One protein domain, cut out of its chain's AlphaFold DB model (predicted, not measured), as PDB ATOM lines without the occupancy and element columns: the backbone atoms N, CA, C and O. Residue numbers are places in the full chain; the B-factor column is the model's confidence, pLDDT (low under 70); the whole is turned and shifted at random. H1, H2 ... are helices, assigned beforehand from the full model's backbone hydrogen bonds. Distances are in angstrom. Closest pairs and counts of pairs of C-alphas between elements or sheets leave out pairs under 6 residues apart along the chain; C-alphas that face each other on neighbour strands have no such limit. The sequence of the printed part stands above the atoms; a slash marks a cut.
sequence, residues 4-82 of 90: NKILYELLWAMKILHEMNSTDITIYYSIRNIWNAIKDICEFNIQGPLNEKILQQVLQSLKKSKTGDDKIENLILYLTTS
ATOM      1  N   ASN A   4      38.588 -21.406 121.676       73.88
ATOM      2  CA  ASN A   4      39.105 -20.520 122.716       73.88
ATOM      3  C   ASN A   4      40.476 -20.979 123.209       73.88
ATOM      4  O   ASN A   4      41.367 -20.156 123.405       73.88
ATOM      5  N   LYS A   5      40.686 -22.295 123.321       80.44
ATOM      6  CA  LYS A   5      41.992 -22.861 123.680       80.44
ATOM      7  C   LYS A   5      43.062 -22.550 122.629       80.44
ATOM      8  O   LYS A   5      44.163 -22.148 122.984       80.44
ATOM      9  N   ILE A   6      42.733 -22.679 121.341       82.50
ATOM     10  CA  ILE A   6      43.669 -22.346 120.252       82.50
ATOM     11  C   ILE A   6      44.005 -20.850 120.276       82.50
ATOM     12  O   ILE A   6      45.171 -20.475 120.185       82.50
ATOM     13  N   LEU A   7      42.997 -19.986 120.431       78.88
ATOM     14  CA  LEU A   7      43.209 -18.541 120.525       78.88
ATOM     15  C   LEU A   7      44.088 -18.172 121.720       78.88
ATOM     16  O   LEU A   7      44.982 -17.338 121.581       78.88
ATOM     17  N   TYR A   8      43.879 -18.820 122.865       80.81
ATOM     18  CA  TYR A   8      44.714 -18.645 124.046       80.81
ATOM     19  C   TYR A   8      46.182 -18.982 123.753       80.81
ATOM     20  O   TYR A   8      47.056 -18.153 123.999       80.81
ATOM     21  N   GLU A   9      46.455 -20.157 123.177       85.19
ATOM     22  CA  GLU A   9      47.815 -20.608 122.844       85.19
ATOM     23  C   GLU A   9      48.509 -19.664 121.844       85.19
ATOM     24  O   GLU A   9      49.673 -19.303 122.034       85.19
ATOM     25  N   LEU A  10      47.787 -19.191 120.823       86.25
ATOM     26  CA  LEU A  10      48.310 -18.245 119.830       86.25
ATOM     27  C   LEU A  10      48.627 -16.873 120.447       86.25
ATOM     28  O   LEU A  10      49.695 -16.307 120.200       86.25
ATOM     29  N   LEU A  11      47.739 -16.342 121.291       82.12
ATOM     30  CA  LEU A  11      47.968 -15.079 121.998       82.12
ATOM     31  C   LEU A  11      49.167 -15.179 122.955       82.12
ATOM     32  O   LEU A  11      49.971 -14.247 123.046       82.12
ATOM     33  N   TRP A  12      49.329 -16.319 123.627       82.75
ATOM     34  CA  TRP A  12      50.480 -16.583 124.489       82.75
ATOM     35  C   TRP A  12      51.790 -16.661 123.692       82.75
ATOM     36  O   TRP A  12      52.786 -16.050 124.083       82.75
ATOM     37  N   ALA A  13      51.786 -17.336 122.541       86.62
ATOM     38  CA  ALA A  13      52.942 -17.403 121.649       86.62
ATOM     39  C   ALA A  13      53.354 -16.013 121.132       86.62
ATOM     40  O   ALA A  13      54.539 -15.678 121.149       86.62
ATOM     41  N   MET A  14      52.392 -15.160 120.747       84.94
ATOM     42  CA  MET A  14      52.672 -13.765 120.369       84.94
ATOM     43  C   MET A  14      53.325 -12.972 121.502       84.94
ATOM     44  O   MET A  14      54.244 -12.192 121.243       84.94
ATOM     45  N   LYS A  15      52.867 -13.163 122.746       82.56
ATOM     46  CA  LYS A  15      53.452 -12.507 123.921       82.56
ATOM     47  C   LYS A  15      54.912 -12.916 124.116       82.56
ATOM     48  O   LYS A  15      55.758 -12.032 124.211       82.56
ATOM     49  N   ILE A  16      55.204 -14.222 124.123       83.56
ATOM     50  CA  ILE A  16      56.577 -14.740 124.272       83.56
ATOM     51  C   ILE A  16      57.479 -14.161 123.184       83.56
ATOM     52  O   ILE A  16      58.528 -13.602 123.483       83.56
ATOM     53  N   LEU A  17      57.060 -14.254 121.919       84.56
ATOM     54  CA  LEU A  17      57.850 -13.768 120.789       84.56
ATOM     55  C   LEU A  17      58.157 -12.274 120.911       84.56
ATOM     56  O   LEU A  17      59.288 -11.851 120.685       84.56
ATOM     57  N   HIS A  18      57.171 -11.474 121.322       81.06
ATOM     58  CA  HIS A  18      57.371 -10.047 121.543       81.06
ATOM     59  C   HIS A  18      58.355  -9.752 122.689       81.06
ATOM     60  O   HIS A  18      59.118  -8.792 122.599       81.06
ATOM     61  N   GLU A  19      58.348 -10.563 123.750       82.31
ATOM     62  CA  GLU A  19      59.270 -10.445 124.889       82.31
ATOM     63  C   GLU A  19      60.695 -10.925 124.562       82.31
ATOM     64  O   GLU A  19      61.641 -10.434 125.174       82.31
ATOM     65  N   MET A  20      60.869 -11.831 123.591       80.50
ATOM     66  CA  MET A  20      62.176 -12.399 123.240       80.50
ATOM     67  C   MET A  20      63.102 -11.411 122.527       80.50
ATOM     68  O   MET A  20      64.263 -11.343 122.913       80.50
ATOM     69  N   ASN A  21      62.619 -10.669 121.521       70.62
ATOM     70  CA  ASN A  21      63.244  -9.455 120.967       70.62
ATOM     71  C   ASN A  21      62.411  -8.938 119.775       70.62
ATOM     72  O   ASN A  21      62.587  -9.376 118.640       70.62
ATOM     73  N   SER A  22      61.515  -7.979 119.997       61.88
ATOM     74  CA  SER A  22      60.608  -7.471 118.953       61.88
ATOM     75  C   SER A  22      61.287  -6.768 117.762       61.88
ATOM     76  O   SER A  22      60.598  -6.434 116.800       61.88
ATOM     77  N   THR A  23      62.608  -6.555 117.807       66.56
ATOM     78  CA  THR A  23      63.396  -5.964 116.707       66.56
ATOM     79  C   THR A  23      63.965  -6.986 115.721       66.56
ATOM     80  O   THR A  23      64.433  -6.596 114.653       66.56
ATOM     81  N   ASP A  24      63.899  -8.286 116.029       82.94
ATOM     82  CA  ASP A  24      64.298  -9.334 115.088       82.94
ATOM     83  C   ASP A  24      63.228  -9.505 113.997       82.94
ATOM     84  O   ASP A  24      62.037  -9.690 114.274       82.94
ATOM     85  N   ILE A  25      63.652  -9.461 112.733       80.00
ATOM     86  CA  ILE A  25      62.747  -9.545 111.584       80.00
ATOM     87  C   ILE A  25      62.004 -10.893 111.524       80.00
ATOM     88  O   ILE A  25      60.841 -10.954 111.125       80.00
ATOM     89  N   THR A  26      62.633 -11.971 111.992       84.56
ATOM     90  CA  THR A  26      62.057 -13.319 112.099       84.56
ATOM     91  C   THR A  26      60.953 -13.355 113.148       84.56
ATOM     92  O   THR A  26      59.888 -13.938 112.923       84.56
ATOM     93  N   ILE A  27      61.175 -12.687 114.283       83.44
ATOM     94  CA  ILE A  27      60.178 -12.537 115.346       83.44
ATOM     95  C   ILE A  27      58.996 -11.712 114.836       83.44
ATOM     96  O   ILE A  27      57.846 -12.116 115.017       83.44
ATOM     97  N   TYR A  28      59.260 -10.616 114.122       81.56
ATOM     98  CA  TYR A  28      58.217  -9.804 113.500       81.56
ATOM     99  C   TYR A  28      57.336 -10.624 112.542       81.56
ATOM    100  O   TYR A  28      56.106 -10.600 112.654       81.56
ATOM    101  N   TYR A  29      57.939 -11.406 111.638       83.62
ATOM    102  CA  TYR A  29      57.182 -12.276 110.733       83.62
ATOM    103  C   TYR A  29      56.399 -13.363 111.476       83.62
ATOM    104  O   TYR A  29      55.256 -13.645 111.115       83.62
ATOM    105  N   SER A  30      56.967 -13.932 112.538       86.50
ATOM    106  CA  SER A  30      56.294 -14.949 113.352       86.50
ATOM    107  C   SER A  30      55.056 -14.383 114.053       86.50
ATOM    108  O   SER A  30      53.976 -14.964 113.967       86.50
ATOM    109  N   ILE A  31      55.171 -13.197 114.661       83.75
ATOM    110  CA  ILE A  31      54.043 -12.476 115.273       83.75
ATOM    111  C   ILE A  31      52.971 -12.159 114.222       83.75
ATOM    112  O   ILE A  31      51.781 -12.352 114.476       83.75
ATOM    113  N   ARG A  32      53.373 -11.719 113.023       82.75
ATOM    114  CA  ARG A  32      52.448 -11.447 111.913       82.75
ATOM    115  C   ARG A  32      51.696 -12.703 111.461       82.75
ATOM    116  O   ARG A  32      50.498 -12.620 111.193       82.75
ATOM    117  N   ASN A  33      52.366 -13.851 111.387       85.69
ATOM    118  CA  ASN A  33      51.739 -15.119 111.010       85.69
ATOM    119  C   ASN A  33      50.736 -15.590 112.066       85.69
ATOM    120  O   ASN A  33      49.619 -15.967 111.716       85.69
ATOM    121  N   ILE A  34      51.092 -15.498 113.351       86.19
ATOM    122  CA  ILE A  34      50.173 -15.848 114.442       86.19
ATOM    123  C   ILE A  34      48.950 -14.925 114.443       86.19
ATOM    124  O   ILE A  34      47.823 -15.387 114.612       86.19
ATOM    125  N   TRP A  35      49.145 -13.634 114.173       82.00
ATOM    126  CA  TRP A  35      48.033 -12.701 114.027       82.00
ATOM    127  C   TRP A  35      47.085 -13.072 112.882       82.00
ATOM    128  O   TRP A  35      45.869 -12.987 113.038       82.00
ATOM    129  N   ASN A  36      47.616 -13.498 111.732       80.00
ATOM    130  CA  ASN A  36      46.779 -13.974 110.631       80.00
ATOM    131  C   ASN A  36      45.955 -15.201 111.039       80.00
ATOM    132  O   ASN A  36      44.755 -15.210 110.799       80.00
ATOM    133  N   ALA A  37      46.554 -16.159 111.751       83.25
ATOM    134  CA  ALA A  37      45.825 -17.317 112.266       83.25
ATOM    135  C   ALA A  37      44.708 -16.920 113.252       83.25
ATOM    136  O   ALA A  37      43.601 -17.441 113.167       83.25
ATOM    137  N   ILE A  38      44.960 -15.963 114.154       80.06
ATOM    138  CA  ILE A  38      43.930 -15.428 115.064       80.06
ATOM    139  C   ILE A  38      42.781 -14.785 114.276       80.06
ATOM    140  O   ILE A  38      41.621 -14.993 114.629       80.06
ATOM    141  N   LYS A  39      43.076 -14.040 113.201       75.12
ATOM    142  CA  LYS A  39      42.038 -13.460 112.333       75.12
ATOM    143  C   LYS A  39      41.163 -14.522 111.686       75.12
ATOM    144  O   LYS A  39      39.944 -14.403 111.760       75.12
ATOM    145  N   ASP A  40      41.785 -15.543 111.107       77.31
ATOM    146  CA  ASP A  40      41.075 -16.629 110.435       77.31
ATOM    147  C   ASP A  40      40.185 -17.385 111.429       77.31
ATOM    148  O   ASP A  40      39.012 -17.629 111.162       77.31
ATOM    149  N   ILE A  41      40.708 -17.680 112.626       75.88
ATOM    150  CA  ILE A  41      39.961 -18.382 113.676       75.88
ATOM    151  C   ILE A  41      38.793 -17.543 114.186       75.88
ATOM    152  O   ILE A  41      37.698 -18.073 114.371       75.88
ATOM    153  N   CYS A  42      39.000 -16.251 114.437       70.44
ATOM    154  CA  CYS A  42      37.946 -15.346 114.894       70.44
ATOM    155  C   CYS A  42      36.965 -14.943 113.784       70.44
ATOM    156  O   CYS A  42      36.021 -14.222 114.083       70.44
ATOM    157  N   GLU A  43      37.159 -15.408 112.542       68.88
ATOM    158  CA  GLU A  43      36.371 -15.003 111.366       68.88
ATOM    159  C   GLU A  43      36.330 -13.474 111.202       68.88
ATOM    160  O   GLU A  43      35.356 -12.872 110.742       68.88
ATOM    161  N   PHE A  44      37.422 -12.823 111.598       63.44
ATOM    162  CA  PHE A  44      37.557 -11.389 111.488       63.44
ATOM    163  C   PHE A  44      37.703 -10.983 110.032       63.44
ATOM    164  O   PHE A  44      38.759 -11.164 109.426       63.44
ATOM    165  N   ASN A  45      36.702 -10.280 109.511       49.28
ATOM    166  CA  ASN A  45      36.816  -9.559 108.247       49.28
ATOM    167  C   ASN A  45      37.531  -8.206 108.451       49.28
ATOM    168  O   ASN A  45      37.064  -7.154 108.023       49.28
ATOM    169  N   ILE A  46      38.658  -8.220 109.174       50.03
ATOM    170  CA  ILE A  46      39.506  -7.041 109.344       50.03
ATOM    171  C   ILE A  46      40.239  -6.811 108.020       50.03
ATOM    172  O   ILE A  46      41.236  -7.471 107.715       50.03
ATOM    173  N   GLN A  47      39.733  -5.871 107.221       39.97
ATOM    174  CA  GLN A  47      40.446  -5.367 106.054       39.97
ATOM    175  C   GLN A  47      41.528  -4.388 106.510       39.97
ATOM    176  O   GLN A  47      41.243  -3.285 106.968       39.97
ATOM    177  N   GLY A  48      42.787  -4.806 106.400       46.00
ATOM    178  CA  GLY A  48      43.937  -3.943 106.640       46.00
ATOM    179  C   GLY A  48      45.177  -4.712 107.099       46.00
ATOM    180  O   GLY A  48      45.065  -5.806 107.667       46.00
ATOM    181  N   PRO A  49      46.385  -4.173 106.853       50.16
ATOM    182  CA  PRO A  49      47.600  -4.703 107.458       50.16
ATOM    183  C   PRO A  49      47.488  -4.651 108.988       50.16
ATOM    184  O   PRO A  49      46.723  -3.856 109.533       50.16
ATOM    185  N   LEU A  50      48.255  -5.497 109.686       58.66
ATOM    186  CA  LEU A  50      48.386  -5.442 111.144       58.66
ATOM    187  C   LEU A  50      48.751  -4.008 111.554       58.66
ATOM    188  O   LEU A  50      49.900  -3.598 111.403       58.66
ATOM    189  N   ASN A  51      47.772  -3.240 112.035       63.44
ATOM    190  CA  ASN A  51      48.032  -1.906 112.546       63.44
ATOM    191  C   ASN A  51      48.780  -2.081 113.864       63.44
ATOM    192  O   ASN A  51      48.304  -2.762 114.775       63.44
ATOM    193  N   GLU A  52      49.951  -1.467 113.964       60.28
ATOM    194  CA  GLU A  52      50.795  -1.513 115.150       60.28
ATOM    195  C   GLU A  52      50.024  -1.104 116.415       60.28
ATOM    196  O   GLU A  52      50.243  -1.681 117.472       60.28
ATOM    197  N   LYS A  53      49.017  -0.224 116.305       62.75
ATOM    198  CA  LYS A  53      48.108   0.119 117.414       62.75
ATOM    199  C   LYS A  53      47.286  -1.073 117.922       62.75
ATOM    200  O   LYS A  53      47.128  -1.215 119.130       62.75
ATOM    201  N   ILE A  54      46.783  -1.929 117.030       66.06
ATOM    202  CA  ILE A  54      46.014  -3.131 117.400       66.06
ATOM    203  C   ILE A  54      46.946  -4.161 118.023       66.06
ATOM    204  O   ILE A  54      46.637  -4.708 119.080       66.06
ATOM    205  N   LEU A  55      48.122  -4.366 117.418       67.62
ATOM    206  CA  LEU A  55      49.151  -5.223 117.998       67.62
ATOM    207  C   LEU A  55      49.507  -4.750 119.415       67.62
ATOM    208  O   LEU A  55      49.528  -5.549 120.344       67.62
ATOM    209  N   GLN A  56      49.723  -3.448 119.603       66.12
ATOM    210  CA  GLN A  56      50.023  -2.854 120.904       66.12
ATOM    211  C   GLN A  56      48.864  -3.002 121.890       66.12
ATOM    212  O   GLN A  56      49.113  -3.318 123.046       66.12
ATOM    213  N   GLN A  57      47.604  -2.838 121.474       69.31
ATOM    214  CA  GLN A  57      46.449  -3.082 122.347       69.31
ATOM    215  C   GLN A  57      46.365  -4.545 122.791       69.31
ATOM    216  O   GLN A  57      46.180  -4.815 123.978       69.31
ATOM    217  N   VAL A  58      46.556  -5.490 121.867       68.81
ATOM    218  CA  VAL A  58      46.586  -6.929 122.159       68.81
ATOM    219  C   VAL A  58      47.727  -7.244 123.127       68.81
ATOM    220  O   VAL A  58      47.501  -7.828 124.186       68.81
ATOM    221  N   LEU A  59      48.941  -6.773 122.839       67.75
ATOM    222  CA  LEU A  59      50.114  -6.978 123.690       67.75
ATOM    223  C   LEU A  59      49.991  -6.287 125.058       67.75
ATOM    224  O   LEU A  59      50.425  -6.847 126.062       67.75
ATOM    225  N   GLN A  60      49.387  -5.100 125.143       68.06
ATOM    226  CA  GLN A  60      49.133  -4.408 126.413       68.06
ATOM    227  C   GLN A  60      48.106  -5.154 127.268       68.06
ATOM    228  O   GLN A  60      48.306  -5.285 128.479       68.06
ATOM    229  N   SER A  61      47.040  -5.665 126.651       65.62
ATOM    230  CA  SER A  61      46.055  -6.517 127.322       65.62
ATOM    231  C   SER A  61      46.709  -7.794 127.860       65.62
ATOM    232  O   SER A  61      46.475  -8.165 129.011       65.62
ATOM    233  N   LEU A  62      47.630  -8.391 127.094       66.00
ATOM    234  CA  LEU A  62      48.414  -9.562 127.503       66.00
ATOM    235  C   LEU A  62      49.451  -9.255 128.601       66.00
ATOM    236  O   LEU A  62      49.641 -10.067 129.507       66.00
ATOM    237  N   LYS A  63      50.096  -8.078 128.588       59.19
ATOM    238  CA  LYS A  63      51.036  -7.631 129.642       59.19
ATOM    239  C   LYS A  63      50.340  -7.327 130.972       59.19
ATOM    240  O   LYS A  63      50.904  -7.588 132.032       59.19
ATOM    241  N   LYS A  64      49.118  -6.779 130.939       55.78
ATOM    242  CA  LYS A  64      48.300  -6.500 132.139       55.78
ATOM    243  C   LYS A  64      47.625  -7.751 132.718       55.78
ATOM    244  O   LYS A  64      47.000  -7.663 133.783       55.78
ATOM    245  N   SER A  65      47.734  -8.891 132.038       51.72
ATOM    246  CA  SER A  65      47.362 -10.201 132.563       51.72
ATOM    247  C   SER A  65      48.547 -10.786 133.335       51.72
ATOM    248  O   SER A  65      49.380 -11.506 132.790       51.72
ATOM    249  N   LYS A  66      48.681 -10.401 134.610       47.69
ATOM    250  CA  LYS A  66      49.598 -11.069 135.546       47.69
ATOM    251  C   LYS A  66      48.916 -12.165 136.373       47.69
ATOM    252  O   LYS A  66      49.635 -12.912 137.019       47.69
ATOM    253  N   THR A  67      47.583 -12.284 136.356       46.75
ATOM    254  CA  THR A  67      46.872 -13.113 137.354       46.75
ATOM    255  C   THR A  67      45.408 -13.455 137.020       46.75
ATOM    256  O   THR A  67      44.622 -13.677 137.933       46.75
ATOM    257  N   GLY A  68      44.986 -13.510 135.754       49.19
ATOM    258  CA  GLY A  68      43.606 -13.931 135.484       49.19
ATOM    259  C   GLY A  68      43.368 -14.362 134.053       49.19
ATOM    260  O   GLY A  68      43.456 -13.534 133.140       49.19
ATOM    261  N   ASP A  69      43.021 -15.639 133.887       55.12
ATOM    262  CA  ASP A  69      42.457 -16.188 132.652       55.12
ATOM    263  C   ASP A  69      41.283 -15.321 132.154       55.12
ATOM    264  O   ASP A  69      41.187 -15.070 130.955       55.12
ATOM    265  N   ASP A  70      40.544 -14.672 133.064       56.75
ATOM    266  CA  ASP A  70      39.470 -13.711 132.779       56.75
ATOM    267  C   ASP A  70      39.843 -12.596 131.787       56.75
ATOM    268  O   ASP A  70      39.013 -12.167 130.989       56.75
ATOM    269  N   LYS A  71      41.071 -12.056 131.805       60.09
ATOM    270  CA  LYS A  71      41.441 -10.970 130.870       60.09
ATOM    271  C   LYS A  71      41.740 -11.487 129.471       60.09
ATOM    272  O   LYS A  71      41.497 -10.773 128.499       60.09
ATOM    273  N   ILE A  72      42.284 -12.698 129.377       63.97
ATOM    274  CA  ILE A  72      42.529 -13.351 128.092       63.97
ATOM    275  C   ILE A  72      41.200 -13.845 127.530       63.97
ATOM    276  O   ILE A  72      40.945 -13.625 126.355       63.97
ATOM    277  N   GLU A  73      40.312 -14.388 128.361       64.12
ATOM    278  CA  GLU A  73      38.947 -14.736 127.970       64.12
ATOM    279  C   GLU A  73      38.147 -13.513 127.526       64.12
ATOM    280  O   GLU A  73      37.507 -13.570 126.487       64.12
ATOM    281  N   ASN A  74      38.243 -12.376 128.222       67.12
ATOM    282  CA  ASN A  74      37.608 -11.131 127.779       67.12
ATOM    283  C   ASN A  74      38.196 -10.605 126.466       67.12
ATOM    284  O   ASN A  74      37.464 -10.047 125.653       67.12
ATOM    285  N   LEU A  75      39.500 -10.782 126.232       68.50
ATOM    286  CA  LEU A  75      40.119 -10.454 124.949       68.50
ATOM    287  C   LEU A  75      39.643 -11.417 123.857       68.50
ATOM    288  O   LEU A  75      39.282 -10.963 122.784       68.50
ATOM    289  N   ILE A  76      39.583 -12.720 124.122       68.06
ATOM    290  CA  ILE A  76      39.048 -13.725 123.198       68.06
ATOM    291  C   ILE A  76      37.575 -13.434 122.900       68.06
ATOM    292  O   ILE A  76      37.176 -13.455 121.741       68.06
ATOM    293  N   LEU A  77      36.776 -13.096 123.910       67.31
ATOM    294  CA  LEU A  77      35.376 -12.716 123.768       67.31
ATOM    295  C   LEU A  77      35.257 -11.433 122.951       67.31
ATOM    296  O   LEU A  77      34.516 -11.405 121.977       67.31
ATOM    297  N   TYR A  78      36.029 -10.396 123.276       68.25
ATOM    298  CA  TYR A  78      36.093  -9.171 122.484       68.25
ATOM    299  C   TYR A  78      36.452  -9.486 121.036       68.25
ATOM    300  O   TYR A  78      35.797  -8.981 120.134       68.25
ATOM    301  N   LEU A  79      37.436 -10.354 120.799       66.56
ATOM    302  CA  LEU A  79      37.874 -10.686 119.455       66.56
ATOM    303  C   LEU A  79      36.868 -11.573 118.696       66.56
ATOM    304  O   LEU A  79      36.751 -11.492 117.486       66.56
ATOM    305  N   THR A  80      36.110 -12.418 119.382       63.12
ATOM    306  CA  THR A  80      35.120 -13.297 118.738       63.12
ATOM    307  C   THR A  80      33.751 -12.638 118.569       63.12
ATOM    308  O   THR A  80      32.986 -13.050 117.703       63.12
ATOM    309  N   THR A  81      33.431 -11.621 119.374       60.53
ATOM    310  CA  THR A  81      32.118 -10.946 119.379       60.53
ATOM    311  C   THR A  81      32.145  -9.548 118.781       60.53
ATOM    312  O   THR A  81      31.130  -9.088 118.255       60.53
ATOM    313  N   SER A  82      33.288  -8.861 118.812       52.19
ATOM    314  CA  SER A  82      33.406  -7.568 118.153       52.19
ATOM    315  C   SER A  82      33.518  -7.801 116.657       52.19
ATOM    316  O   SER A  82      34.552  -8.231 116.156       52.19
TER     317      SER A  82
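This is residues 4 to 82 of the 90 residues of an uncharacterized protein of Paenibacillus sp. DMB5 (UniProt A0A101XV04). Two helical hairpins are laid crosswise: H1 and H2 run side by side in opposite directions, and the looser second hairpin, H3 and H4, packs across H1. H3 crosses H1 at residues 11 to 15, while H4 packs across its beginning, residues 4 to 8. The printed part has 79 residues with four named helices, in the order H1, H2, H3, H4, and no named strand; the class is all helix. It is compact, with a radius of gyration of the C-alphas of 11.9 A, and rounded, spanning 32 by 31 by 21 A.

H1, residues 4 to 21, begins with C-alpha 4 at (39.105, -20.520, 122.716) and is 26.6 A long from first to last C-alpha. After a tight link of 3 residues comes H2, residues 25 to 41, 24.5 A long, with C-alpha 25 at (62.747, -9.545, 111.584). A short link of 10 residues leads to H3, residues 52 to 63, 15.7 A long. A tight link of 5 residues precedes H4, residues 69 to 81, 17.6 A long, which ends with C-alpha 81 at (32.118, -10.946, 119.379).

H1 is the hub and touches the three other helices. H1 and H2 form a helical hairpin, at a shallow tilt of 15 degrees, opposite ways; their closest C-alphas, those of Met 14 and Ile 31, are 5.4 A apart. H3 touches H1 with residues 59 to 63 alone, about perpendicular at 79 degrees; the closest C-alphas are those of Lys 15 and Leu 59, 6.5 A apart. H4 touches H1 with residues 72 to 76 alone, at 70.2 degrees, only just about perpendicular; the closest C-alphas are those of Asn 4 and Ile 76, 6.8 A apart. H3 and H4 form a second helical hairpin, at a shallow tilt of 31 degrees, opposite ways; residues 58 to 62 touch residues 71 to 75, and the closest C-alphas, those of Leu 62 and Ile 72, are 7.0 A apart. The helix packing is part aligned, part crossed: two of the four touching pairs are at a shallow tilt. H2 and H4 are near each other, with 7 pairs of C-alphas within 10 A, and H2 and H3 are apart. In H2, H3 and H4 every O i to N i+4 pair is within hydrogen-bond range; in H1, 13 of 14 are.

The two C-alphas farthest apart, those of Gln 47 and Thr 67, are 32.9 A apart. The printed part has no cut, and no link is long. The mean pLDDT of the printed part is 70.3; residues 22 to 23 and 43 to 82 of the model are under 70.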